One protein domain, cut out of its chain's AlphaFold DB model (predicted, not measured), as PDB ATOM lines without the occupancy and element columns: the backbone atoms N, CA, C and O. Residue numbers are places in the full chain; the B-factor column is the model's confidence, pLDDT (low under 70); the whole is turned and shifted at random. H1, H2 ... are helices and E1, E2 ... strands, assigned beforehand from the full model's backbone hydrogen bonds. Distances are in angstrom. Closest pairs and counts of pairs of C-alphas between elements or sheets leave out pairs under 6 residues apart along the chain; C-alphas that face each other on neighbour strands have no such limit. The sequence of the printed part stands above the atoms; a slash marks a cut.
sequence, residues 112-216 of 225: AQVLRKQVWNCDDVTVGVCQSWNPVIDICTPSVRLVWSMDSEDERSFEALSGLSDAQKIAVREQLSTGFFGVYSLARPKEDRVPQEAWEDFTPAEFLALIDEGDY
ATOM      1  N   ALA A 112     165.757 181.338 120.273       94.38
ATOM      2  CA  ALA A 112     166.187 180.723 119.018       94.38
ATOM      3  C   ALA A 112     167.609 181.153 118.620       94.38
ATOM      4  O   ALA A 112     168.401 180.339 118.134       94.38
ATOM      5  N   GLN A 113     167.975 182.418 118.847       93.94
ATOM      6  CA  GLN A 113     169.334 182.905 118.595       93.94
ATOM      7  C   GLN A 113     170.368 182.211 119.488       93.94
ATOM      8  O   GLN A 113     171.426 181.826 118.984       93.94
ATOM      9  N   VAL A 114     170.064 182.005 120.777       93.44
ATOM     10  CA  VAL A 114     170.944 181.266 121.697       93.44
ATOM     11  C   VAL A 114     171.079 179.804 121.267       93.44
ATOM     12  O   VAL A 114     172.199 179.297 121.185       93.44
ATOM     13  N   LEU A 115     169.978 179.130 120.918       93.62
ATOM     14  CA  LEU A 115     170.009 177.741 120.439       93.62
ATOM     15  C   LEU A 115     170.896 177.582 119.198       93.62
ATOM     16  O   LEU A 115     171.738 176.682 119.148       93.62
ATOM     17  N   ARG A 116     170.788 178.506 118.233       93.31
ATOM     18  CA  ARG A 116     171.602 178.507 117.005       93.31
ATOM     19  C   ARG A 116     173.101 178.728 117.257       93.31
ATOM     20  O   ARG A 116     173.899 178.432 116.371       93.31
ATOM     21  N   LYS A 117     173.524 179.193 118.443       90.81
ATOM     22  CA  LYS A 117     174.955 179.257 118.805       90.81
ATOM     23  C   LYS A 117     175.584 177.892 119.082       90.81
ATOM     24  O   LYS A 117     176.809 177.829 119.134       90.81
ATOM     25  N   GLN A 118     174.783 176.834 119.259       83.19
ATOM     26  CA  GLN A 118     175.260 175.462 119.489       83.19
ATOM     27  C   GLN A 118     176.311 175.382 120.613       83.19
ATOM     28  O   GLN A 118     177.345 174.726 120.498       83.19
ATOM     29  N   VAL A 119     176.070 176.104 121.711       83.81
ATOM     30  CA  VAL A 119     176.982 176.135 122.870       83.81
ATOM     31  C   VAL A 119     176.868 174.894 123.758       83.81
ATOM     32  O   VAL A 119     177.695 174.715 124.651       83.81
ATOM     33  N   TRP A 120     175.867 174.058 123.498       81.94
ATOM     34  CA  TRP A 120     175.481 172.889 124.276       81.94
ATOM     35  C   TRP A 120     176.288 171.650 123.873       81.94
ATOM     36  O   TRP A 120     176.487 171.404 122.689       81.94
ATOM     37  N   ASN A 121     176.718 170.860 124.859       70.75
ATOM     38  CA  ASN A 121     177.458 169.607 124.655       70.75
ATOM     39  C   ASN A 121     176.744 168.401 125.296       70.75
ATOM     40  O   ASN A 121     177.393 167.412 125.632       70.75
ATOM     41  N   CYS A 122     175.437 168.497 125.533       65.00
ATOM     42  CA  CYS A 122     174.635 167.407 126.074       65.00
ATOM     43  C   CYS A 122     173.430 167.137 125.175       65.00
ATOM     44  O   CYS A 122     172.895 168.054 124.555       65.00
ATOM     45  N   ASP A 123     173.007 165.875 125.143       75.81
ATOM     46  CA  ASP A 123     171.808 165.452 124.416       75.81
ATOM     47  C   ASP A 123     170.520 165.838 125.175       75.81
ATOM     48  O   ASP A 123     169.442 165.896 124.592       75.81
ATOM     49  N   ASP A 124     170.647 166.188 126.460       84.31
ATOM     50  CA  ASP A 124     169.545 166.502 127.380       84.31
ATOM     51  C   ASP A 124     169.176 167.998 127.412       84.31
ATOM     52  O   ASP A 124     168.777 168.535 128.451       84.31
ATOM     53  N   VAL A 125     169.337 168.710 126.292       93.12
ATOM     54  CA  VAL A 125     168.817 170.079 126.167       93.12
ATOM     55  C   VAL A 125     167.334 170.010 125.829       93.12
ATOM     56  O   VAL A 125     166.937 169.375 124.856       93.12
ATOM     57  N   THR A 126     166.517 170.716 126.602       94.88
ATOM     58  CA  THR A 126     165.078 170.859 126.359       94.88
ATOM     59  C   THR A 126     164.718 172.333 126.279       94.88
ATOM     60  O   THR A 126     165.295 173.157 126.988       94.88
ATOM     61  N   VAL A 127     163.784 172.673 125.401       96.19
ATOM     62  CA  VAL A 127     163.200 174.010 125.311       96.19
ATOM     63  C   VAL A 127     161.793 173.921 125.869       96.19
ATOM     64  O   VAL A 127     160.973 173.182 125.330       96.19
ATOM     65  N   GLY A 128     161.528 174.620 126.968       95.62
ATOM     66  CA  GLY A 128     160.214 174.655 127.593       95.62
ATOM     67  C   GLY A 128     159.436 175.891 127.183       95.62
ATOM     68  O   GLY A 128     159.965 177.000 127.230       95.62
ATOM     69  N   VAL A 129     158.159 175.718 126.858       94.50
ATOM     70  CA  VAL A 129     157.215 176.817 126.638       94.50
ATOM     71  C   VAL A 129     156.079 176.699 127.655       94.50
ATOM     72  O   VAL A 129     155.345 175.713 127.669       94.50
ATOM     73  N   CYS A 130     155.940 177.694 128.534       91.88
ATOM     74  CA  CYS A 130     154.923 177.693 129.590       91.88
ATOM     75  C   CYS A 130     153.573 178.217 129.087       91.88
ATOM     76  O   CYS A 130     153.412 179.415 128.893       91.88
ATOM     77  N   GLN A 131     152.554 177.381 128.970       86.12
ATOM     78  CA  GLN A 131     151.213 177.758 128.512       86.12
ATOM     79  C   GLN A 131     150.375 178.526 129.568       86.12
ATOM     80  O   GLN A 131     149.163 178.656 129.414       86.12
ATOM     81  N   SER A 132     150.989 179.018 130.654       80.50
ATOM     82  CA  SER A 132     150.323 179.726 131.764       80.50
ATOM     83  C   SER A 132     150.890 181.142 131.998       80.50
ATOM     84  O   SER A 132     151.591 181.670 131.133       80.50
ATOM     85  N   TRP A 133     150.526 181.753 133.138       64.88
ATOM     86  CA  TRP A 133     150.798 183.143 133.540       64.88
ATOM     87  C   TRP A 133     152.269 183.537 133.397       64.88
ATOM     88  O   TRP A 133     153.149 182.771 133.797       64.88
ATOM     89  N   ASN A 134     152.497 184.752 132.876       65.38
ATOM     90  CA  ASN A 134     153.797 185.287 132.483       65.38
ATOM     91  C   ASN A 134     154.488 184.361 131.465       65.38
ATOM     92  O   ASN A 134     155.181 183.431 131.875       65.38
ATOM     93  N   PRO A 135     154.294 184.562 130.148       64.44
ATOM     94  CA  PRO A 135     154.856 183.710 129.113       64.44
ATOM     95  C   PRO A 135     156.349 183.496 129.323       64.44
ATOM     96  O   PRO A 135     157.161 184.386 129.081       64.44
ATOM     97  N   VAL A 136     156.703 182.299 129.784       86.94
ATOM     98  CA  VAL A 136     158.094 181.916 129.967       86.94
ATOM     99  C   VAL A 136     158.486 180.951 128.866       86.94
ATOM    100  O   VAL A 136     157.836 179.918 128.673       86.94
ATOM    101  N   ILE A 137     159.567 181.284 128.168       95.00
ATOM    102  CA  ILE A 137     160.338 180.319 127.391       95.00
ATOM    103  C   ILE A 137     161.616 180.049 128.168       95.00
ATOM    104  O   ILE A 137     162.273 180.978 128.645       95.00
ATOM    105  N   ASP A 138     161.974 178.779 128.308       95.69
ATOM    106  CA  ASP A 138     163.259 178.408 128.870       95.69
ATOM    107  C   ASP A 138     164.055 177.467 127.971       95.69
ATOM    108  O   ASP A 138     163.515 176.739 127.142       95.69
ATOM    109  N   ILE A 139     165.372 177.509 128.144       95.44
ATOM    110  CA  ILE A 139     166.279 176.474 127.658       95.44
ATOM    111  C   ILE A 139     166.852 175.800 128.894       95.44
ATOM    112  O   ILE A 139     167.551 176.431 129.690       95.44
ATOM    113  N   CYS A 140     166.551 174.522 129.064       94.38
ATOM    114  CA  CYS A 140     166.949 173.736 130.215       94.38
ATOM    115  C   CYS A 140     167.979 172.679 129.816       94.38
ATOM    116  O   CYS A 140     167.812 171.947 128.844       94.38
ATOM    117  N   THR A 141     169.032 172.586 130.616       92.50
ATOM    118  CA  THR A 141     170.025 171.508 130.617       92.50
ATOM    119  C   THR A 141     169.947 170.786 131.972       92.50
ATOM    120  O   THR A 141     169.230 171.251 132.866       92.50
ATOM    121  N   PRO A 142     170.709 169.701 132.194       90.62
ATOM    122  CA  PRO A 142     170.791 169.086 133.519       90.62
ATOM    123  C   PRO A 142     171.310 170.025 134.622       90.62
ATOM    124  O   PRO A 142     170.961 169.838 135.785       90.62
ATOM    125  N   SER A 143     172.118 171.033 134.272       91.38
ATOM    126  CA  SER A 143     172.835 171.874 135.247       91.38
ATOM    127  C   SER A 143     172.320 173.308 135.349       91.38
ATOM    128  O   SER A 143     172.501 173.962 136.381       91.38
ATOM    129  N   VAL A 144     171.705 173.818 134.279       94.62
ATOM    130  CA  VAL A 144     171.187 175.187 134.219       94.62
ATOM    131  C   VAL A 144     169.863 175.309 133.478       94.62
ATOM    132  O   VAL A 144     169.540 174.490 132.620       94.62
ATOM    133  N   ARG A 145     169.159 176.406 133.746       94.31
ATOM    134  CA  ARG A 145     167.968 176.863 133.032       94.31
ATOM    135  C   ARG A 145     168.130 178.336 132.658       94.31
ATOM    136  O   ARG A 145     168.356 179.168 133.533       94.31
ATOM    137  N   LEU A 146     168.038 178.663 131.375       94.94
ATOM    138  CA  LEU A 146     167.990 180.039 130.881       94.94
ATOM    139  C   LEU A 146     166.532 180.419 130.681       94.94
ATOM    140  O   LEU A 146     165.793 179.623 130.117       94.94
ATOM    141  N   VAL A 147     166.134 181.601 131.132       94.62
ATOM    142  CA  VAL A 147     164.725 181.988 131.215       94.62
ATOM    143  C   VAL A 147     164.504 183.324 130.522       94.62
ATOM    144  O   VAL A 147     165.199 184.297 130.823       94.62
ATOM    145  N   TRP A 148     163.505 183.371 129.648       93.94
ATOM    146  CA  TRP A 148     162.974 184.580 129.029       93.94
ATOM    147  C   TRP A 148     161.524 184.759 129.440       93.94
ATOM    148  O   TRP A 148     160.773 183.787 129.493       93.94
ATOM    149  N   SER A 149     161.147 185.998 129.714       90.88
ATOM    150  CA  SER A 149     159.780 186.407 130.002       90.88
ATOM    151  C   SER A 149     159.307 187.441 128.993       90.88
ATOM    152  O   SER A 149     160.100 188.213 128.451       90.88
ATOM    153  N   MET A 150     158.000 187.483 128.810       89.25
ATOM    154  CA  MET A 150     157.301 188.553 128.116       89.25
ATOM    155  C   MET A 150     156.958 189.672 129.106       89.25
ATOM    156  O   MET A 150     156.716 189.399 130.284       89.25
ATOM    157  N   ASP A 151     156.964 190.930 128.670       87.94
ATOM    158  CA  ASP A 151     156.448 192.004 129.516       87.94
ATOM    159  C   ASP A 151     154.907 192.045 129.507       87.94
ATOM    160  O   ASP A 151     154.238 191.344 128.750       87.94
ATOM    161  N   SER A 152     154.317 192.864 130.379       85.81
ATOM    162  CA  SER A 152     152.857 192.919 130.535       85.81
ATOM    163  C   SER A 152     152.093 193.541 129.353       85.81
ATOM    164  O   SER A 152     150.870 193.401 129.273       85.81
ATOM    165  N   GLU A 153     152.745 194.315 128.482       86.81
ATOM    166  CA  GLU A 153     152.127 194.854 127.261       86.81
ATOM    167  C   GLU A 153     152.124 193.796 126.162       86.81
ATOM    168  O   GLU A 153     151.085 193.551 125.538       86.81
ATOM    169  N   ASP A 154     153.247 193.109 126.007       86.69
ATOM    170  CA  ASP A 154     153.393 191.999 125.081       86.69
ATOM    171  C   ASP A 154     152.490 190.817 125.476       86.69
ATOM    172  O   ASP A 154     151.838 190.238 124.607       86.69
ATOM    173  N   GLU A 155     152.342 190.512 126.773       85.62
ATOM    174  CA  GLU A 155     151.458 189.439 127.268       85.62
ATOM    175  C   GLU A 155     150.006 189.690 126.852       85.62
ATOM    176  O   GLU A 155     149.356 188.823 126.264       85.62
ATOM    177  N   ARG A 156     149.521 190.921 127.047       85.19
ATOM    178  CA  ARG A 156     148.179 191.326 126.606       85.19
ATOM    179  C   ARG A 156     148.026 191.250 125.090       85.19
ATOM    180  O   ARG A 156     146.954 190.898 124.597       85.19
ATOM    181  N   SER A 157     149.080 191.592 124.354       84.69
ATOM    182  CA  SER A 157     149.086 191.518 122.892       84.69
ATOM    183  C   SER A 157     149.014 190.070 122.418       84.69
ATOM    184  O   SER A 157     148.218 189.769 121.533       84.69
ATOM    185  N   PHE A 158     149.769 189.167 123.049       86.25
ATOM    186  CA  PHE A 158     149.748 187.734 122.773       86.25
ATOM    187  C   PHE A 158     148.377 187.111 123.061       86.25
ATOM    188  O   PHE A 158     147.836 186.401 122.214       86.25
ATOM    189  N   GLU A 159     147.776 187.412 124.216       85.69
ATOM    190  CA  GLU A 159     146.454 186.902 124.611       85.69
ATOM    191  C   GLU A 159     145.321 187.362 123.682       85.69
ATOM    192  O   GLU A 159     144.324 186.658 123.512       85.69
ATOM    193  N   ALA A 160     145.463 188.537 123.062       85.81
ATOM    194  CA  ALA A 160     144.488 189.055 122.108       85.81
ATOM    195  C   ALA A 160     144.533 188.341 120.742       85.81
ATOM    196  O   ALA A 160     143.602 188.487 119.938       85.81
ATOM    197  N   LEU A 161     145.592 187.578 120.452       84.88
ATOM    198  CA  LEU A 161     145.726 186.857 119.192       84.88
ATOM    199  C   LEU A 161     144.841 185.613 119.175       84.88
ATOM    200  O   LEU A 161     144.756 184.839 120.124       84.88
ATOM    201  N   SER A 162     144.194 185.385 118.038       85.81
ATOM    202  CA  SER A 162     143.346 184.217 117.816       85.81
ATOM    203  C   SER A 162     143.513 183.688 116.394       85.81
ATOM    204  O   SER A 162     143.976 184.395 115.499       85.81
ATOM    205  N   GLY A 163     143.163 182.417 116.182       85.88
ATOM    206  CA  GLY A 163     143.239 181.784 114.859       85.88
ATOM    207  C   GLY A 163     144.661 181.503 114.355       85.88
ATOM    208  O   GLY A 163     144.842 181.297 113.154       85.88
ATOM    209  N   LEU A 164     145.653 181.506 115.250       86.81
ATOM    210  CA  LEU A 164     147.025 181.089 114.963       86.81
ATOM    211  C   LEU A 164     147.155 179.563 115.040       86.81
ATOM    212  O   LEU A 164     146.548 178.933 115.914       86.81
ATOM    213  N   SER A 165     147.969 178.981 114.156       90.25
ATOM    214  CA  SER A 165     148.448 177.604 114.331       90.25
ATOM    215  C   SER A 165     149.404 177.512 115.525       90.25
ATOM    216  O   SER A 165     149.868 178.529 116.041       90.25
ATOM    217  N   ASP A 166     149.729 176.302 115.973       88.88
ATOM    218  CA  ASP A 166     150.618 176.135 117.129       88.88
ATOM    219  C   ASP A 166     152.048 176.623 116.838       88.88
ATOM    220  O   ASP A 166     152.614 177.350 117.654       88.88
ATOM    221  N   ALA A 167     152.577 176.367 115.633       90.19
ATOM    222  CA  ALA A 167     153.858 176.925 115.186       90.19
ATOM    223  C   ALA A 167     153.864 178.464 115.220       90.19
ATOM    224  O   ALA A 167     154.803 179.083 115.715       90.19
ATOM    225  N   GLN A 168     152.770 179.095 114.782       90.69
ATOM    226  CA  GLN A 168     152.633 180.553 114.812       90.69
ATOM    227  C   GLN A 168     152.549 181.107 116.232       90.69
ATOM    228  O   GLN A 168     153.157 182.135 116.519       90.69
ATOM    229  N   LYS A 169     151.821 180.439 117.135       89.44
ATOM    230  CA  LYS A 169     151.777 180.842 118.549       89.44
ATOM    231  C   LYS A 169     153.172 180.806 119.163       89.44
ATOM    232  O   LYS A 169     153.538 181.742 119.862       89.44
ATOM    233  N   ILE A 170     153.946 179.756 118.894       91.75
ATOM    234  CA  ILE A 170     155.304 179.610 119.429       91.75
ATOM    235  C   ILE A 170     156.239 180.675 118.847       91.75
ATOM    236  O   ILE A 170     156.962 181.305 119.613       91.75
ATOM    237  N   ALA A 171     156.176 180.939 117.538       91.19
ATOM    238  CA  ALA A 171     156.979 181.980 116.897       91.19
ATOM    239  C   ALA A 171     156.683 183.379 117.455       91.19
ATOM    240  O   ALA A 171     157.596 184.073 117.889       91.19
ATOM    241  N   VAL A 172     155.406 183.769 117.548       89.56
ATOM    242  CA  VAL A 172     155.033 185.065 118.145       89.56
ATOM    243  C   VAL A 172     155.491 185.146 119.598       89.56
ATOM    244  O   VAL A 172     156.007 186.165 120.044       89.56
ATOM    245  N   ARG A 173     155.319 184.062 120.356       90.31
ATOM    246  CA  ARG A 173     155.718 184.024 121.758       90.31
ATOM    247  C   ARG A 173     157.222 184.183 121.934       90.31
ATOM    248  O   ARG A 173     157.635 184.873 122.858       90.31
ATOM    249  N   GLU A 174     158.026 183.577 121.067       91.56
ATOM    250  CA  GLU A 174     159.480 183.753 121.041       91.56
ATOM    251  C   GLU A 174     159.868 185.206 120.781       91.56
ATOM    252  O   GLU A 174     160.649 185.762 121.553       91.56
ATOM    253  N   GLN A 175     159.244 185.834 119.784       89.00
ATOM    254  CA  GLN A 175     159.522 187.217 119.400       89.00
ATOM    255  C   GLN A 175     159.189 188.210 120.516       89.00
ATOM    256  O   GLN A 175     159.918 189.176 120.720       89.00
ATOM    257  N   LEU A 176     158.102 187.959 121.248       88.44
ATOM    258  CA  LEU A 176     157.654 188.782 122.372       88.44
ATOM    259  C   LEU A 176     158.398 188.459 123.689       88.44
ATOM    260  O   LEU A 176     158.375 189.239 124.637       88.44
ATOM    261  N   SER A 177     159.104 187.327 123.778       89.75
ATOM    262  CA  SER A 177     159.870 186.933 124.974       89.75
ATOM    263  C   SER A 177     161.269 187.562 124.985       89.75
ATOM    264  O   SER A 177     162.285 186.867 125.036       89.75
ATOM    265  N   THR A 178     161.341 188.892 124.926       83.56
ATOM    266  CA  THR A 178     162.617 189.635 124.890       83.56
ATOM    267  C   THR A 178     163.204 189.908 126.278       83.56
ATOM    268  O   THR A 178     164.390 190.216 126.406       83.56
ATOM    269  N   GLY A 179     162.414 189.753 127.343       86.50
ATOM    270  CA  GLY A 179     162.848 189.982 128.715       86.50
ATOM    271  C   GLY A 179     163.710 188.840 129.244       86.50
ATOM    272  O   GLY A 179     163.198 187.926 129.885       86.50
ATOM    273  N   PHE A 180     165.026 188.885 129.020       90.56
ATOM    274  CA  PHE A 180     165.940 187.920 129.635       90.56
ATOM    275  C   PHE A 180     165.864 188.005 131.168       90.56
ATOM    276  O   PHE A 180     166.210 189.018 131.778       90.56
ATOM    277  N   PHE A 181     165.414 186.923 131.801       90.62
ATOM    278  CA  PHE A 181     165.132 186.886 133.235       90.62
ATOM    279  C   PHE A 181     166.298 186.331 134.060       90.62
ATOM    280  O   PHE A 181     166.486 186.703 135.227       90.62
ATOM    281  N   GLY A 182     167.097 185.439 133.466       93.81
ATOM    282  CA  GLY A 182     168.340 184.961 134.065       93.81
ATOM    283  C   GLY A 182     168.762 183.556 133.645       93.81
ATOM    284  O   GLY A 182     167.996 182.791 133.061       93.81
ATOM    285  N   VAL A 183     169.998 183.208 134.007       95.69
ATOM    286  CA  VAL A 183     170.508 181.833 134.022       95.69
ATOM    287  C   VAL A 183     170.495 181.319 135.455       95.69
ATOM    288  O   VAL A 183     171.166 181.877 136.323       95.69
ATOM    289  N   TYR A 184     169.768 180.241 135.684       96.00
ATOM    290  CA  TYR A 184     169.631 179.571 136.966       96.00
ATOM    291  C   TYR A 184     170.497 178.322 136.976       96.00
ATOM    292  O   TYR A 184     170.365 177.500 136.076       96.00
ATOM    293  N   SER A 185     171.335 178.145 137.993       96.69
ATOM    294  CA  SER A 185     171.904 176.841 138.332       96.69
ATOM    295  C   SER A 185     171.304 176.353 139.637       96.69
ATOM    296  O   SER A 185     171.300 177.060 140.647       96.69
ATOM    297  N   LEU A 186     170.754 175.147 139.568       93.50
ATOM    298  CA  LEU A 186     169.970 174.488 140.602       93.50
ATOM    299  C   LEU A 186     170.295 172.997 140.551       93.50
ATOM    300  O   LEU A 186     170.723 172.492 139.516       93.50
ATOM    301  N   ALA A 187     170.031 172.272 141.638       90.88
ATOM    302  CA  ALA A 187     170.229 170.822 141.652       90.88
ATOM    303  C   ALA A 187     169.386 170.102 140.583       90.88
ATOM    304  O   ALA A 187     169.791 169.056 140.082       90.88
ATOM    305  N   ARG A 188     168.199 170.644 140.273       90.38
ATOM    306  CA  ARG A 188     167.251 170.091 139.298       90.38
ATOM    307  C   ARG A 188     166.532 171.223 138.552       90.38
ATOM    308  O   ARG A 188     165.395 171.544 138.888       90.38
ATOM    309  N   PRO A 189     167.178 171.854 137.556       91.75
ATOM    310  CA  PRO A 189     166.665 173.078 136.937       91.75
ATOM    311  C   PRO A 189     165.279 172.926 136.295       91.75
ATOM    312  O   PRO A 189     164.479 173.853 136.346       91.75
ATOM    313  N   LYS A 190     164.962 171.749 135.744       91.00
ATOM    314  CA  LYS A 190     163.645 171.474 135.149       91.00
ATOM    315  C   LYS A 190     162.521 171.382 136.189       91.00
ATOM    316  O   LYS A 190     161.400 171.785 135.904       91.00
ATOM    317  N   GLU A 191     162.810 170.869 137.386       91.50
ATOM    318  CA  GLU A 191     161.816 170.696 138.462       91.50
ATOM    319  C   GLU A 191     161.435 172.027 139.139       91.50
ATOM    320  O   GLU A 191     160.404 172.096 139.803       91.50
ATOM    321  N   ASP A 192     162.226 173.085 138.918       88.44
ATOM    322  CA  ASP A 192     161.983 174.465 139.378       88.44
ATOM    323  C   ASP A 192     160.900 175.202 138.567       88.44
ATOM    324  O   ASP A 192     160.502 176.324 138.877       88.44
ATOM    325  N   ARG A 193     160.401 174.584 137.495       90.75
ATOM    326  CA  ARG A 193     159.301 175.125 136.701       90.75
ATOM    327  C   ARG A 193     158.010 175.174 137.518       90.75
ATOM    328  O   ARG A 193     157.584 174.175 138.093       90.75
ATOM    329  N   VAL A 194     157.353 176.333 137.507       87.25
ATOM    330  CA  VAL A 194     156.073 176.558 138.187       87.25
ATOM    331  C   VAL A 194     155.115 177.302 137.246       87.25
ATOM    332  O   VAL A 194     155.537 178.288 136.642       87.25
ATOM    333  N   PRO A 195     153.842 176.875 137.131       89.25
ATOM    334  CA  PRO A 195     153.317 175.583 137.593       89.25
ATOM    335  C   PRO A 195     153.886 174.436 136.738       89.25
ATOM    336  O   PRO A 195     154.248 174.664 135.589       89.25
ATOM    337  N   GLN A 196     154.009 173.221 137.278       87.56
ATOM    338  CA  GLN A 196     154.717 172.121 136.597       87.56
ATOM    339  C   GLN A 196     153.959 171.599 135.367       87.56
ATOM    340  O   GLN A 196     154.563 171.220 134.369       87.56
ATOM    341  N   GLU A 197     152.634 171.615 135.427       89.19
ATOM    342  CA  GLU A 197     151.716 171.062 134.434       89.19
ATOM    343  C   GLU A 197     151.504 171.948 133.199       89.19
ATOM    344  O   GLU A 197     150.935 171.492 132.212       89.19
ATOM    345  N   ALA A 198     151.942 173.207 133.241       91.12
ATOM    346  CA  ALA A 198     151.731 174.150 132.145       91.12
ATOM    347  C   ALA A 198     152.833 174.119 131.080       91.12
ATOM    348  O   ALA A 198     152.788 174.918 130.149       91.12
ATOM    349  N   TRP A 199     153.841 173.260 131.216       93.44
ATOM    350  CA  TRP A 199     155.002 173.265 130.331       93.44
ATOM    351  C   TRP A 199     154.858 172.263 129.203       93.44
ATOM    352  O   TRP A 199     154.598 171.083 129.427       93.44
ATOM    353  N   GLU A 200     155.115 172.743 127.997       94.62
ATOM    354  CA  GLU A 200     155.337 171.916 126.822       94.62
ATOM    355  C   GLU A 200     156.832 171.911 126.496       94.62
ATOM    356  O   GLU A 200     157.470 172.967 126.494       94.62
ATOM    357  N   ASP A 201     157.395 170.725 126.272       95.25
ATOM    358  CA  ASP A 201     158.820 170.542 126.009       95.25
ATOM    359  C   ASP A 201     159.076 170.183 124.551       95.25
ATOM    360  O   ASP A 201     158.423 169.309 123.985       95.25
ATOM    361  N   PHE A 202     160.121 170.792 124.005       95.38
ATOM    362  CA  PHE A 202     160.628 170.543 122.667       95.38
ATOM    363  C   PHE A 202     162.116 170.215 122.734       95.38
ATOM    364  O   PHE A 202     162.859 170.740 123.573       95.38
ATOM    365  N   THR A 203     162.599 169.400 121.804       95.00
ATOM    366  CA  THR A 203     164.029 169.398 121.487       95.00
ATOM    367  C   THR A 203     164.418 170.733 120.832       95.00
ATOM    368  O   THR A 203     163.578 171.394 120.212       95.00
ATOM    369  N   PRO A 204     165.702 171.141 120.882       95.12
ATOM    370  CA  PRO A 204     166.177 172.315 120.151       95.12
ATOM    371  C   PRO A 204     165.810 172.311 118.664       95.12
ATOM    372  O   PRO A 204     165.491 173.358 118.111       95.12
ATOM    373  N   ALA A 205     165.855 171.145 118.012       93.94
ATOM    374  CA  ALA A 205     165.547 171.020 116.591       93.94
ATOM    375  C   ALA A 205     164.050 171.209 116.305       93.94
ATOM    376  O   ALA A 205     163.708 171.934 115.374       93.94
ATOM    377  N   GLU A 206     163.172 170.607 117.112       95.62
ATOM    378  CA  GLU A 206     161.718 170.787 116.991       95.62
ATOM    379  C   GLU A 206     161.321 172.241 117.232       95.62
ATOM    380  O   GLU A 206     160.587 172.813 116.431       95.62
ATOM    381  N   PHE A 207     161.861 172.866 118.283       95.62
ATOM    382  CA  PHE A 207     161.589 174.270 118.569       95.62
ATOM    383  C   PHE A 207     162.017 175.168 117.406       95.62
ATOM    384  O   PHE A 207     161.222 175.966 116.922       95.62
ATOM    385  N   LEU A 208     163.250 175.014 116.907       95.06
ATOM    386  CA  LEU A 208     163.737 175.816 115.782       95.06
ATOM    387  C   LEU A 208     162.916 175.594 114.503       95.06
ATOM    388  O   LEU A 208     162.665 176.561 113.792       95.06
ATOM    389  N   ALA A 209     162.454 174.369 114.239       94.50
ATOM    390  CA  ALA A 209     161.575 174.091 113.105       94.50
ATOM    391  C   ALA A 209     160.229 174.827 113.220       94.50
ATOM    392  O   ALA A 209     159.757 175.375 112.227       94.50
ATOM    393  N   LEU A 210     159.646 174.898 114.423       94.12
ATOM    394  CA  LEU A 210     158.407 175.646 114.678       94.12
ATOM    395  C   LEU A 210     158.598 177.156 114.488       94.12
ATOM    396  O   LEU A 210     157.711 177.810 113.945       94.12
ATOM    397  N   ILE A 211     159.752 177.700 114.891       92.94
ATOM    398  CA  ILE A 211     160.100 179.108 114.640       92.94
ATOM    399  C   ILE A 211     160.238 179.369 113.138       92.94
ATOM    400  O   ILE A 211     159.600 180.278 112.613       92.94
ATOM    401  N   ASP A 212     161.015 178.544 112.432       90.06
ATOM    402  CA  ASP A 212     161.258 178.712 110.996       90.06
ATOM    403  C   ASP A 212     159.960 178.553 110.166       90.06
ATOM    404  O   ASP A 212     159.785 179.233 109.153       90.06
ATOM    405  N   GLU A 213     159.030 177.687 110.592       88.38
ATOM    406  CA  GLU A 213     157.695 177.540 109.990       88.38
ATOM    407  C   GLU A 213     156.778 178.731 110.314       88.38
ATOM    408  O   GLU A 213     156.082 179.248 109.433       88.38
ATOM    409  N   GLY A 214     156.765 179.167 111.575       80.88
ATOM    410  CA  GLY A 214     155.893 180.230 112.067       80.88
ATOM    411  C   GLY A 214     156.242 181.616 111.520       80.88
ATOM    412  O   GLY A 214     155.329 182.393 111.249       80.88
ATOM    413  N   ASP A 215     157.524 181.906 111.278       74.69
ATOM    414  CA  ASP A 215     158.019 183.209 110.801       74.69
ATOM    415  C   ASP A 215     157.575 183.576 109.366       74.69
ATOM    416  O   ASP A 215     157.738 184.718 108.930       74.69
ATOM    417  N   TYR A 216     156.984 182.647 108.605       60.28
ATOM    418  CA  TYR A 216     156.619 182.867 107.199       60.28
ATOM    419  C   TYR A 216     155.277 183.613 106.978       60.28
ATOM    420  O   TYR A 216     154.917 183.869 105.824       60.28
TER     421      TYR A 216
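AT A GLANCE: This is residues 112 to 216 of the 225 residues of an uncharacterized protein of Pararhizobium polonicum (UniProt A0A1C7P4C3). A strongly twisted sheet of five strands has H1, H3 and H4 clustered on one side, H3 and H4 packed at about a right angle, while H2 sits beyond the sheet beside H3. The long link of residues 187 to 198 passes over the sheet's other side. The 105 printed residues hold H1 E1 E2 E3 H2 H3 E4 E5 H4 along the chain; the antiparallel sheet runs E4 E3 E2 E1 E5, and the class is mixed, helices and strands. The whole is compact, radius of gyration of the C-alphas 13.2 A, spanning 38 by 26 by 22 A.

HOW THE PARTS SIT: H1, residues 112 to 116, only grazes the sheet and touches H4, residues 204 to 214, closest at the C-alphas of Ala 112 and Leu 208, 6.4 A. E1, residues 126 to 130, E2, 136 to 140, and E3, 144 to 149, form a meander, each strand the antiparallel neighbour of the one before; within hydrogen-bond range are N 128 and O 138, 2.9 A, and N 139 and O 146, 2.9 A. H2, residues 152 to 159, forms a helical hairpin with H3, residues 166 to 176, closest C-alphas Asp 154 and Leu 176, 6.0 A. H3 touches H4 about perpendicular, 86 degrees, closest C-alphas Gln 168 and Gly 214, 4.3 A. Edge strands E4, residues 179 to 186, and E5, 199 to 202, pair with E3 through N 145 and O 184, 2.8 A, and with E1 through N 129 and O 200, 2.9 A. Every O i to N i+4 pair is within range in H1, H3 and H4, and 3 of 4 in H2.

IN THESE COORDINATES: H1 begins at C-alpha 112 (166.187, 180.723, 119.018). E4 measures 20.8 A, H3 15.4 A and H4 15.3 A, ending at C-alpha 214 (155.893, 180.230, 112.067).

THE WHOLE: The C-alphas of Gly 163 and Ala 187, the two farthest apart, are 39.6 A apart. The printed part has no cut; E4 to E5 is the long link. Residues 122, 133 to 135 and 216 have pLDDT under 70.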